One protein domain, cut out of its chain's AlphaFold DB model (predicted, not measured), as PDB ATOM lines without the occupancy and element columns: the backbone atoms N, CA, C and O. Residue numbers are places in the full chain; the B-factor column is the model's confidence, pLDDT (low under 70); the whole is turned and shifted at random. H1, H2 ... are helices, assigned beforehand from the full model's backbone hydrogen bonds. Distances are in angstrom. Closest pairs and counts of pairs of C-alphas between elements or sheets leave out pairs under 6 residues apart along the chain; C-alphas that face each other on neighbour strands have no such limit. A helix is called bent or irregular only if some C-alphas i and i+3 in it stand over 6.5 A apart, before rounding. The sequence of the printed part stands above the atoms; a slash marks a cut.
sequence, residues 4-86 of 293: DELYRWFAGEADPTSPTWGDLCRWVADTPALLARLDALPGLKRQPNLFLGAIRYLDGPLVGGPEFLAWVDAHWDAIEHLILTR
ATOM      1  N   ASP A   4       8.834  44.181   4.356       97.50
ATOM      2  CA  ASP A   4       9.448  43.647   5.568       97.50
ATOM      3  C   ASP A   4      10.307  44.708   6.270       97.50
ATOM      4  O   ASP A   4      10.190  44.903   7.480       97.50
ATOM      5  N   GLU A   5      11.100  45.471   5.510       97.75
ATOM      6  CA  GLU A   5      11.843  46.623   6.030       97.75
ATOM      7  C   GLU A   5      10.913  47.697   6.606       97.75
ATOM      8  O   GLU A   5      11.219  48.265   7.652       97.75
ATOM      9  N   LEU A   6       9.753  47.943   5.980       97.25
ATOM     10  CA  LEU A   6       8.748  48.884   6.489       97.25
ATOM     11  C   LEU A   6       8.224  48.465   7.867       97.25
ATOM     12  O   LEU A   6       8.131  49.305   8.763       97.25
ATOM     13  N   TYR A   7       7.893  47.185   8.044       98.19
ATOM     14  CA  TYR A   7       7.410  46.669   9.325       98.19
ATOM     15  C   TYR A   7       8.517  46.651  10.386       98.19
ATOM     16  O   TYR A   7       8.261  47.046  11.523       98.19
ATOM     17  N   ARG A   8       9.761  46.296  10.033       98.19
ATOM     18  CA  ARG A   8      10.902  46.374  10.970       98.19
ATOM     19  C   ARG A   8      11.233  47.809  11.374       98.19
ATOM     20  O   ARG A   8      11.518  48.050  12.542       98.19
ATOM     21  N   TRP A   9      11.169  48.760  10.441       97.56
ATOM     22  CA  TRP A   9      11.337  50.180  10.750       97.56
ATOM     23  C   TRP A   9      10.261  50.654  11.731       97.56
ATOM     24  O   TRP A   9      10.594  51.200  12.779       97.56
ATOM     25  N   PHE A  10       8.985  50.371  11.448       97.00
ATOM     26  CA  PHE A  10       7.894  50.763  12.340       97.00
ATOM     27  C   PHE A  10       7.987  50.086  13.712       97.00
ATOM     28  O   PHE A  10       7.629  50.697  14.712       97.00
ATOM     29  N   ALA A  11       8.500  48.853  13.788       97.69
ATOM     30  CA  ALA A  11       8.753  48.205  15.070       97.69
ATOM     31  C   ALA A  11       9.710  49.026  15.951       97.69
ATOM     32  O   ALA A  11       9.452  49.187  17.140       97.69
ATOM     33  N   GLY A  12      10.768  49.592  15.359       96.00
ATOM     34  CA  GLY A  12      11.700  50.475  16.065       96.00
ATOM     35  C   GLY A  12      11.072  51.802  16.506       96.00
ATOM     36  O   GLY A  12      11.414  52.306  17.572       96.00
ATOM     37  N   GLU A  13      10.127  52.340  15.729       93.38
ATOM     38  CA  GLU A  13       9.349  53.524  16.128       93.38
ATOM     39  C   GLU A  13       8.391  53.214  17.290       93.38
ATOM     40  O   GLU A  13       8.189  54.060  18.160       93.38
ATOM     41  N   ALA A  14       7.809  52.008  17.312       93.94
ATOM     42  CA  ALA A  14       6.833  51.575  18.308       93.94
ATOM     43  C   ALA A  14       7.454  51.138  19.638       93.94
ATOM     44  O   ALA A  14       6.901  51.460  20.684       93.94
ATOM     45  N   ASP A  15       8.601  50.453  19.627       93.50
ATOM     46  CA  ASP A  15       9.240  49.879  20.823       93.50
ATOM     47  C   ASP A  15       9.305  50.806  22.053       93.50
ATOM     48  O   ASP A  15       9.037  50.327  23.159       93.50
ATOM     49  N   PRO A  16       9.635  52.111  21.930       92.50
ATOM     50  CA  PRO A  16       9.777  52.978  23.096       92.50
ATOM     51  C   PRO A  16       8.483  53.196  23.891       92.50
ATOM     52  O   PRO A  16       8.558  53.427  25.097       92.50
ATOM     53  N   THR A  17       7.313  53.161  23.241       91.75
ATOM     54  CA  THR A  17       6.012  53.431  23.887       91.75
ATOM     55  C   THR A  17       5.027  52.269  23.782       91.75
ATOM     56  O   THR A  17       4.091  52.186  24.574       91.75
ATOM     57  N   SER A  18       5.264  51.343  22.854       96.38
ATOM     58  CA  SER A  18       4.464  50.148  22.611       96.38
ATOM     59  C   SER A  18       5.321  48.946  22.181       96.38
ATOM     60  O   SER A  18       5.314  48.546  21.010       96.38
ATOM     61  N   PRO A  19       6.012  48.285  23.129       96.88
ATOM     62  CA  PRO A  19       6.722  47.035  22.852       96.88
ATOM     63  C   PRO A  19       5.823  45.965  22.217       96.88
ATOM     64  O   PRO A  19       6.266  45.214  21.357       96.88
ATOM     65  N   THR A  20       4.532  45.937  22.576       97.19
ATOM     66  CA  THR A  20       3.536  45.034  21.980       97.19
ATOM     67  C   THR A  20       3.442  45.193  20.464       97.19
ATOM     68  O   THR A  20       3.462  44.200  19.738       97.19
ATOM     69  N   TRP A  21       3.348  46.427  19.962       96.50
ATOM     70  CA  TRP A  21       3.330  46.670  18.520       96.50
ATOM     71  C   TRP A  21       4.697  46.457  17.877       96.50
ATOM     72  O   TRP A  21       4.757  45.950  16.757       96.50
ATOM     73  N   GLY A  22       5.781  46.771  18.587       97.88
ATOM     74  CA  GLY A  22       7.141  46.457  18.151       97.88
ATOM     75  C   GLY A  22       7.346  44.965  17.876       97.88
ATOM     76  O   GLY A  22       7.754  44.573  16.778       97.88
ATOM     77  N   ASP A  23       6.988  44.120  18.841       98.25
ATOM     78  CA  ASP A  23       7.093  42.665  18.736       98.25
ATOM     79  C   ASP A  23       6.196  42.102  17.634       98.25
ATOM     80  O   ASP A  23       6.649  41.290  16.820       98.25
ATOM     81  N   LEU A  24       4.944  42.565  17.554       98.25
ATOM     82  CA  LEU A  24       4.023  42.127  16.512       98.25
ATOM     83  C   LEU A  24       4.530  42.514  15.117       98.25
ATOM     84  O   LEU A  24       4.517  41.678  14.219       98.25
ATOM     85  N   CYS A  25       5.042  43.732  14.924       98.38
ATOM     86  CA  CYS A  25       5.602  44.152  13.640       98.38
ATOM     87  C   CYS A  25       6.830  43.342  13.221       98.38
ATOM     88  O   CYS A  25       6.933  42.976  12.050       98.38
ATOM     89  N   ARG A  26       7.744  43.029  14.150       98.50
ATOM     90  CA  ARG A  26       8.882  42.137  13.865       98.50
ATOM     91  C   ARG A  26       8.405  40.756  13.438       98.50
ATOM     92  O   ARG A  26       8.851  40.245  12.417       98.50
ATOM     93  N   TRP A  27       7.449  40.190  14.170       98.50
ATOM     94  CA  TRP A  27       6.888  38.889  13.828       98.50
ATOM     95  C   TRP A  27       6.168  38.906  12.466       98.50
ATOM     96  O   TRP A  27       6.354  37.984  11.670       98.50
ATOM     97  N   VAL A  28       5.416  39.968  12.142       98.38
ATOM     98  CA  VAL A  28       4.817  40.152  10.807       98.38
ATOM     99  C   VAL A  28       5.912  40.197   9.741       98.38
ATOM    100  O   VAL A  28       5.794  39.495   8.741       98.38
ATOM    101  N   ALA A  29       6.999  40.943   9.967       98.12
ATOM    102  CA  ALA A  29       8.131  41.042   9.042       98.12
ATOM    103  C   ALA A  29       8.848  39.702   8.774       98.12
ATOM    104  O   ALA A  29       9.499  39.546   7.740       98.12
ATOM    105  N   ASP A  30       8.699  38.730   9.672       98.06
ATOM    106  CA  ASP A  30       9.262  37.386   9.542       98.06
ATOM    107  C   ASP A  30       8.206  36.338   9.127       98.06
ATOM    108  O   ASP A  30       8.481  35.137   9.138       98.06
ATOM    109  N   THR A  31       7.006  36.775   8.715       98.12
ATOM    110  CA  THR A  31       5.885  35.907   8.314       98.12
ATOM    111  C   THR A  31       5.520  36.094   6.830       98.12
ATOM    112  O   THR A  31       4.649  36.905   6.495       98.12
ATOM    113  N   PRO A  32       6.127  35.319   5.902       96.75
ATOM    114  CA  PRO A  32       6.030  35.572   4.460       96.75
ATOM    115  C   PRO A  32       4.609  35.563   3.889       96.75
ATOM    116  O   PRO A  32       4.292  36.372   3.020       96.75
ATOM    117  N   ALA A  33       3.740  34.671   4.375       94.88
ATOM    118  CA  ALA A  33       2.370  34.557   3.873       94.88
ATOM    119  C   ALA A  33       1.532  35.812   4.169       94.88
ATOM    120  O   ALA A  33       0.778  36.265   3.310       94.88
ATOM    121  N   LEU A  34       1.693  36.394   5.362       97.50
ATOM    122  CA  LEU A  34       1.006  37.624   5.751       97.50
ATOM    123  C   LEU A  34       1.609  38.840   5.038       97.50
ATOM    124  O   LEU A  34       0.867  39.654   4.492       97.50
ATOM    125  N   LEU A  35       2.943  38.930   4.959       97.06
ATOM    126  CA  LEU A  35       3.611  40.006   4.221       97.06
ATOM    127  C   LEU A  35       3.202  40.059   2.754       97.06
ATOM    128  O   LEU A  35       2.972  41.148   2.242       97.06
ATOM    129  N   ALA A  36       3.077  38.909   2.089       96.94
ATOM    130  CA  ALA A  36       2.653  38.860   0.694       96.94
ATOM    131  C   ALA A  36       1.253  39.469   0.494       96.94
ATOM    132  O   ALA A  36       1.028  40.166  -0.494       96.94
ATOM    133  N   ARG A  37       0.325  39.258   1.439       96.81
ATOM    134  CA  ARG A  37      -0.999  39.900   1.397       96.81
ATOM    135  C   ARG A  37      -0.915  41.400   1.652       96.81
ATOM    136  O   ARG A  37      -1.556  42.175   0.952       96.81
ATOM    137  N   LEU A  38      -0.109  41.813   2.625       97.88
ATOM    138  CA  LEU A  38       0.059  43.226   2.967       97.88
ATOM    139  C   LEU A  38       0.755  44.023   1.854       97.88
ATOM    140  O   LEU A  38       0.403  45.176   1.625       97.88
ATOM    141  N   ASP A  39       1.708  43.425   1.139       97.44
ATOM    142  CA  ASP A  39       2.409  44.080   0.025       97.44
ATOM    143  C   ASP A  39       1.543  44.204  -1.236       97.44
ATOM    144  O   ASP A  39       1.804  45.056  -2.083       97.44
ATOM    145  N   ALA A  40       0.474  43.407  -1.347       96.94
ATOM    146  CA  ALA A  40      -0.517  43.550  -2.411       96.94
ATOM    147  C   ALA A  40      -1.426  44.784  -2.226       96.94
ATOM    148  O   ALA A  40      -2.077  45.214  -3.181       96.94
ATOM    149  N   LEU A  41      -1.466  45.377  -1.024       97.19
ATOM    150  CA  LEU A  41      -2.260  46.575  -0.746       97.19
ATOM    151  C   LEU A  41      -1.671  47.812  -1.453       97.19
ATOM    152  O   LEU A  41      -0.452  48.010  -1.485       97.19
ATOM    153  N   PRO A  42      -2.515  48.714  -1.982       95.56
ATOM    154  CA  PRO A  42      -2.049  49.812  -2.819       95.56
ATOM    155  C   PRO A  42      -1.331  50.911  -2.022       95.56
ATOM    156  O   PRO A  42      -1.875  51.494  -1.083       95.56
ATOM    157  N   GLY A  43      -0.130  51.291  -2.463       90.25
ATOM    158  CA  GLY A  43       0.548  52.519  -2.038       90.25
ATOM    159  C   GLY A  43       0.712  52.648  -0.518       90.25
ATOM    160  O   GLY A  43       1.435  51.876   0.105       90.25
ATOM    161  N   LEU A  44       0.064  53.653   0.082       89.75
ATOM    162  CA  LEU A  44       0.120  53.913   1.528       89.75
ATOM    163  C   LEU A  44      -0.779  52.984   2.357       89.75
ATOM    164  O   LEU A  44      -0.683  52.986   3.580       89.75
ATOM    165  N   LYS A  45      -1.616  52.156   1.725       95.69
ATOM    166  CA  LYS A  45      -2.499  51.218   2.432       95.69
ATOM    167  C   LYS A  45      -1.756  50.042   3.068       95.69
ATOM    168  O   LYS A  45      -2.292  49.394   3.952       95.69
ATOM    169  N   ARG A  46      -0.492  49.829   2.704       95.88
ATOM    170  CA  ARG A  46       0.392  48.828   3.321       95.88
ATOM    171  C   ARG A  46       1.068  49.282   4.630       95.88
ATOM    172  O   ARG A  46       1.941  48.585   5.140       95.88
ATOM    173  N   GLN A  47       0.738  50.476   5.140       94.94
ATOM    174  CA  GLN A  47       1.322  51.027   6.371       94.94
ATOM    175  C   GLN A  47       1.034  50.131   7.593       94.94
ATOM    176  O   GLN A  47      -0.128  49.779   7.805       94.94
ATOM    177  N   PRO A  48       2.032  49.849   8.458       97.25
ATOM    178  CA  PRO A  48       1.828  49.043   9.663       97.25
ATOM    179  C   PRO A  48       0.744  49.600  10.587       97.25
ATOM    180  O   PRO A  48      -0.122  48.853  11.025       97.25
ATOM    181  N   ASN A  49       0.719  50.919  10.812       95.56
ATOM    182  CA  ASN A  49      -0.273  51.555  11.685       95.56
ATOM    183  C   ASN A  49      -1.726  51.336  11.205       95.56
ATOM    184  O   ASN A  49      -2.619  51.159  12.025       95.56
ATOM    185  N   LEU A  50      -1.969  51.285   9.885       96.56
ATOM    186  CA  LEU A  50      -3.298  50.977   9.336       96.56
ATOM    187  C   LEU A  50      -3.702  49.530   9.601       96.56
ATOM    188  O   LEU A  50      -4.821  49.280  10.038       96.56
ATOM    189  N   PHE A  51      -2.794  48.587   9.339       98.12
ATOM    190  CA  PHE A  51      -3.050  47.172   9.587       98.12
ATOM    191  C   PHE A  51      -3.292  46.918  11.078       98.12
ATOM    192  O   PHE A  51      -4.342  46.398  11.443       98.12
ATOM    193  N   LEU A  52      -2.382  47.361  11.947       98.00
ATOM    194  CA  LEU A  52      -2.504  47.206  13.398       98.00
ATOM    195  C   LEU A  52      -3.741  47.921  13.958       98.00
ATOM    196  O   LEU A  52      -4.440  47.365  14.807       98.00
ATOM    197  N   GLY A  53      -4.059  49.110  13.439       97.44
ATOM    198  CA  GLY A  53      -5.279  49.839  13.769       97.44
ATOM    199  C   GLY A  53      -6.551  49.092  13.362       97.44
ATOM    200  O   GLY A  53      -7.519  49.101  14.119       97.44
ATOM    201  N   ALA A  54      -6.555  48.398  12.217       98.31
ATOM    202  CA  ALA A  54      -7.671  47.555  11.785       98.31
ATOM    203  C   ALA A  54      -7.823  46.303  12.665       98.31
ATOM    204  O   ALA A  54      -8.939  45.988  13.075       98.31
ATOM    205  N   ILE A  55      -6.715  45.640  13.028       98.25
ATOM    206  CA  ILE A  55      -6.728  44.530  13.998       98.25
ATOM    207  C   ILE A  55      -7.345  45.000  15.317       98.25
ATOM    208  O   ILE A  55      -8.289  44.388  15.810       98.25
ATOM    209  N   ARG A  56      -6.863  46.123  15.864       97.38
ATOM    210  CA  ARG A  56      -7.363  46.668  17.130       97.38
ATOM    211  C   ARG A  56      -8.820  47.133  17.032       97.38
ATOM    212  O   ARG A  56      -9.575  46.951  17.980       97.38
ATOM    213  N   TYR A  57      -9.234  47.705  15.901       98.19
ATOM    214  CA  TYR A  57     -10.623  48.112  15.671       98.19
ATOM    215  C   TYR A  57     -11.586  46.920  15.720       98.19
ATOM    216  O   TYR A  57     -12.687  47.051  16.240       98.19
ATOM    217  N   LEU A  58     -11.162  45.763  15.211       98.31
ATOM    218  CA  LEU A  58     -11.940  44.523  15.167       98.31
ATOM    219  C   LEU A  58     -11.767  43.640  16.420       98.31
ATOM    220  O   LEU A  58     -12.159  42.477  16.394       98.31
ATOM    221  N   ASP A  59     -11.175  44.167  17.500       97.50
ATOM    222  CA  ASP A  59     -10.854  43.431  18.737       97.50
ATOM    223  C   ASP A  59      -9.973  42.185  18.507       97.50
ATOM    224  O   ASP A  59     -10.095  41.169  19.195       97.50
ATOM    225  N   GLY A  60      -9.083  42.254  17.516       97.50
ATOM    226  CA  GLY A  60      -8.184  41.166  17.158       97.50
ATOM    227  C   GLY A  60      -7.016  40.963  18.137       97.50
ATOM    228  O   GLY A  60      -6.728  41.815  18.984       97.50
ATOM    229  N   PRO A  61      -6.309  39.824  18.023       97.38
ATOM    230  CA  PRO A  61      -5.170  39.497  18.874       97.38
ATOM    231  C   PRO A  61      -3.996  40.459  18.649       97.38
ATOM    232  O   PRO A  61      -3.763  40.925  17.540       97.38
ATOM    233  N   LEU A  62      -3.211  40.714  19.699       95.88
ATOM    234  CA  LEU A  62      -2.056  41.628  19.658       95.88
ATOM    235  C   LEU A  62      -0.699  40.911  19.739       95.88
ATOM    236  O   LEU A  62       0.341  41.561  19.779       95.88
ATOM    237  N   VAL A  63      -0.704  39.577  19.783       97.19
ATOM    238  CA  VAL A  63       0.501  38.748  19.903       97.19
ATOM    239  C   VAL A  63       0.639  37.899  18.649       97.19
ATOM    240  O   VAL A  63      -0.292  37.188  18.280       97.19
ATOM    241  N   GLY A  64       1.800  37.974  17.999       97.00
ATOM    242  CA  GLY A  64       2.095  37.202  16.795       97.00
ATOM    243  C   GLY A  64       2.160  35.696  17.068       97.00
ATOM    244  O   GLY A  64       2.697  35.256  18.084       97.00
ATOM    245  N   GLY A  65       1.624  34.892  16.150       97.56
ATOM    246  CA  GLY A  65       1.640  33.434  16.238       97.56
ATOM    247  C   GLY A  65       0.592  32.760  15.344       97.56
ATOM    248  O   GLY A  65      -0.113  33.436  14.593       97.56
ATOM    249  N   PRO A  66       0.457  31.423  15.415       97.00
ATOM    250  CA  PRO A  66      -0.523  30.680  14.621       97.00
ATOM    251  C   PRO A  66      -1.975  31.121  14.851       97.00
ATOM    252  O   PRO A  66      -2.742  31.202  13.897       97.00
ATOM    253  N   GLU A  67      -2.348  31.452  16.092       96.56
ATOM    254  CA  GLU A  67      -3.693  31.951  16.423       96.56
ATOM    255  C   GLU A  67      -3.963  33.323  15.797       96.56
ATOM    256  O   GLU A  67      -5.049  33.556  15.269       96.56
ATOM    257  N   PHE A  68      -2.956  34.202  15.779       98.06
ATOM    258  CA  PHE A  68      -3.040  35.487  15.088       98.06
ATOM    259  C   PHE A  68      -3.256  35.292  13.586       98.06
ATOM    260  O   PHE A  68      -4.146  35.919  13.021       98.06
ATOM    261  N   LEU A  69      -2.499  34.394  12.938       97.62
ATOM    262  CA  LEU A  69      -2.699  34.091  11.514       97.62
ATOM    263  C   LEU A  69      -4.089  33.539  11.234       97.62
ATOM    264  O   LEU A  69      -4.753  34.030  10.330       97.62
ATOM    265  N   ALA A  70      -4.542  32.565  12.025       98.06
ATOM    266  CA  ALA A  70      -5.871  31.988  11.865       98.06
ATOM    267  C   ALA A  70      -6.969  33.051  12.016       98.06
ATOM    268  O   ALA A  70      -7.939  33.055  11.259       98.06
ATOM    269  N   TRP A  71      -6.804  33.983  12.961       98.56
ATOM    270  CA  TRP A  71      -7.726  35.097  13.133       98.56
ATOM    271  C   TRP A  71      -7.682  36.061  11.939       98.56
ATOM    272  O   TRP A  71      -8.739  36.399  11.410       98.56
ATOM    273  N   VAL A  72      -6.495  36.459  11.468       98.38
ATOM    274  CA  VAL A  72      -6.349  37.337  10.291       98.38
ATOM    275  C   VAL A  72      -6.944  36.690   9.044       98.38
ATOM    276  O   VAL A  72      -7.633  37.365   8.290       98.38
ATOM    277  N   ASP A  73      -6.729  35.392   8.842       98.19
ATOM    278  CA  ASP A  73      -7.318  34.634   7.738       98.19
ATOM    279  C   ASP A  73      -8.847  34.652   7.794       98.19
ATOM    280  O   ASP A  73      -9.498  34.891   6.780       98.19
ATOM    281  N   ALA A  74      -9.424  34.451   8.981       98.50
ATOM    282  CA  ALA A  74     -10.872  34.453   9.174       98.50
ATOM    283  C   ALA A  74     -11.519  35.844   9.017       98.50
ATOM    284  O   ALA A  74     -12.711  35.921   8.731       98.50
ATOM    285  N   HIS A  75     -10.756  36.929   9.197       98.62
ATOM    286  CA  HIS A  75     -11.264  38.308   9.184       98.62
ATOM    287  C   HIS A  75     -10.691  39.161   8.043       98.62
ATOM    288  O   HIS A  75     -10.903  40.375   8.034       98.62
ATOM    289  N   TRP A  76      -9.974  38.558   7.087       98.25
ATOM    290  CA  TRP A  76      -9.211  39.300   6.079       98.25
ATOM    291  C   TRP A  76     -10.069  40.305   5.310       98.25
ATOM    292  O   TRP A  76      -9.686  41.466   5.226       98.25
ATOM    293  N   ASP A  77     -11.255  39.908   4.843       98.44
ATOM    294  CA  ASP A  77     -12.140  40.795   4.079       98.44
ATOM    295  C   ASP A  77     -12.527  42.056   4.874       98.44
ATOM    296  O   ASP A  77     -12.567  43.160   4.329       98.44
ATOM    297  N   ALA A  78     -12.765  41.920   6.184       98.44
ATOM    298  CA  ALA A  78     -13.082  43.047   7.060       98.44
ATOM    299  C   ALA A  78     -11.853  43.931   7.329       98.44
ATOM    300  O   ALA A  78     -11.957  45.159   7.320       98.44
ATOM    301  N   ILE A  79     -10.683  43.316   7.535       98.56
ATOM    302  CA  ILE A  79      -9.405  44.021   7.723       98.56
ATOM    303  C   ILE A  79      -9.062  44.823   6.466       98.56
ATOM    304  O   ILE A  79      -8.776  46.017   6.549       98.56
ATOM    305  N   GLU A  80      -9.113  44.183   5.301       98.19
ATOM    306  CA  GLU A  80      -8.830  44.799   4.011       98.19
ATOM    307  C   GLU A  80      -9.814  45.935   3.731       98.19
ATOM    308  O   GLU A  80      -9.389  47.034   3.371       98.19
ATOM    309  N   HIS A  81     -11.109  45.728   3.985       97.94
ATOM    310  CA  HIS A  81     -12.104  46.787   3.852       97.94
ATOM    311  C   HIS A  81     -11.768  48.012   4.714       97.94
ATOM    312  O   HIS A  81     -11.759  49.135   4.202       97.94
ATOM    313  N   LEU A  82     -11.448  47.820   6.000       97.75
ATOM    314  CA  LEU A  82     -11.046  48.912   6.893       97.75
ATOM    315  C   LEU A  82      -9.789  49.617   6.392       97.75
ATOM    316  O   LEU A  82      -9.776  50.840   6.297       97.75
ATOM    317  N   ILE A  83      -8.751  48.873   6.011       97.75
ATOM    318  CA  ILE A  83      -7.516  49.453   5.479       97.75
ATOM    319  C   ILE A  83      -7.804  50.303   4.235       97.75
ATOM    320  O   ILE A  83      -7.323  51.433   4.124       97.75
ATOM    321  N   LEU A  84      -8.598  49.796   3.291       97.06
ATOM    322  CA  LEU A  84      -8.878  50.489   2.034       97.06
ATOM    323  C   LEU A  84      -9.739  51.744   2.237       97.06
ATOM    324  O   LEU A  84      -9.521  52.740   1.542       97.06
ATOM    325  N   THR A  85     -10.644  51.742   3.216       96.06
ATOM    326  CA  THR A  85     -11.596  52.841   3.462       96.06
ATOM    327  C   THR A  85     -11.130  53.862   4.498       96.06
ATOM    328  O   THR A  85     -11.519  55.025   4.415       96.06
ATOM    329  N   ARG A  86     -10.263  53.473   5.437       96.12
ATOM    330  CA  ARG A  86      -9.760  54.336   6.513       96.12
ATOM    331  C   ARG A  86      -8.348  54.848   6.250       96.12
ATOM    332  O   ARG A  86      -7.620  54.353   5.390       96.12
TER     333      ARG A  86
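What this domain is: This is residues 4 to 86 of the 293 residues of the protein "DUF2332 domain-containing protein" of Propionibacterium sp (UniProt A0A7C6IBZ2). A hairpin of two side-by-side helices, H1 and H2, makes one side of this domain, and the sharply bent helix H6 makes the opposite side, its two arms set like an L. H5 lies between the two sides, packing on H6b and grazing H1, while H3 and the short H4 lie together along one end of the gap. The printed part has 83 residues with six named helices, H1 to H6 in chain order, and no named strand; the class is all helix. It is compact, with a radius of gyration of the C-alphas of 11.5 A, and rounded, spanning 31 by 28 by 23 A.

Where its parts are: The longest helix, H6, holds residues 66 to 85. By its hydrogen bonds it was assigned as one helix, but it is bent: C-alphas 74 and 77 are 8.2 A apart. Its arms are H6a, residues 66 to 74, 12.3 A long, and H6b, residues 77 to 85, 12.1 A long, ending with C-alpha 85 at (-11.596, 52.841, 3.462). H5 is residues 48 to 57, 13.9 A long. H1 is residues 4 to 14, 15.2 A long, beginning with C-alpha 4 at (9.448, 43.647, 5.568). H2 is residues 19 to 29, 15.1 A long, beginning with C-alpha 19 at (6.722, 47.035, 22.852). H3 is residues 32 to 39 and H4 residues 43 to 46; H4 is only just irregular, with C-alphas 43 and 46 6.51 A apart.

How they stand to each other: H6a and H6b are only just about perpendicular, at 72 degrees. H6b touches H5 at a steep tilt of 58 degrees, opposite ways, with the closest C-alphas, Ala 54 and Ile 79, 5.7 A apart. H5 only just touches H1, with 3 pairs of C-alphas within 8 A, the closest being Tyr 7 and Pro 48 at 6.1 A. H1 and H2 form a helical hairpin at a shallow tilt of 3 degrees, with the C-alphas of Ala 11 and Gly 22 closest at 3.9 A. H2 and H3 touch only at the corner, and only just, with 3 pairs of C-alphas within 8 A; the closest are Ala 29 and Leu 35 at 6.7 A. H4 is close to but not clearly touching H6b, the C-alphas of Lys 45 and Ile 83 being closest at 6.1 A. Among the pairs apart are H1 and H6b. Every O i to N i+4 pair is within hydrogen-bond range in H1, H2, H5, H6a and H6b; H3 has 3 of 4, and H4 is too short for such a pair.

The domain as a whole: The C-alphas farthest apart, those of Pro 16 and Asp 77, are 31.5 A apart. The printed part has no cut and no long link. Mean pLDDT of the printed part is 97.0, and no printed residue is under 70.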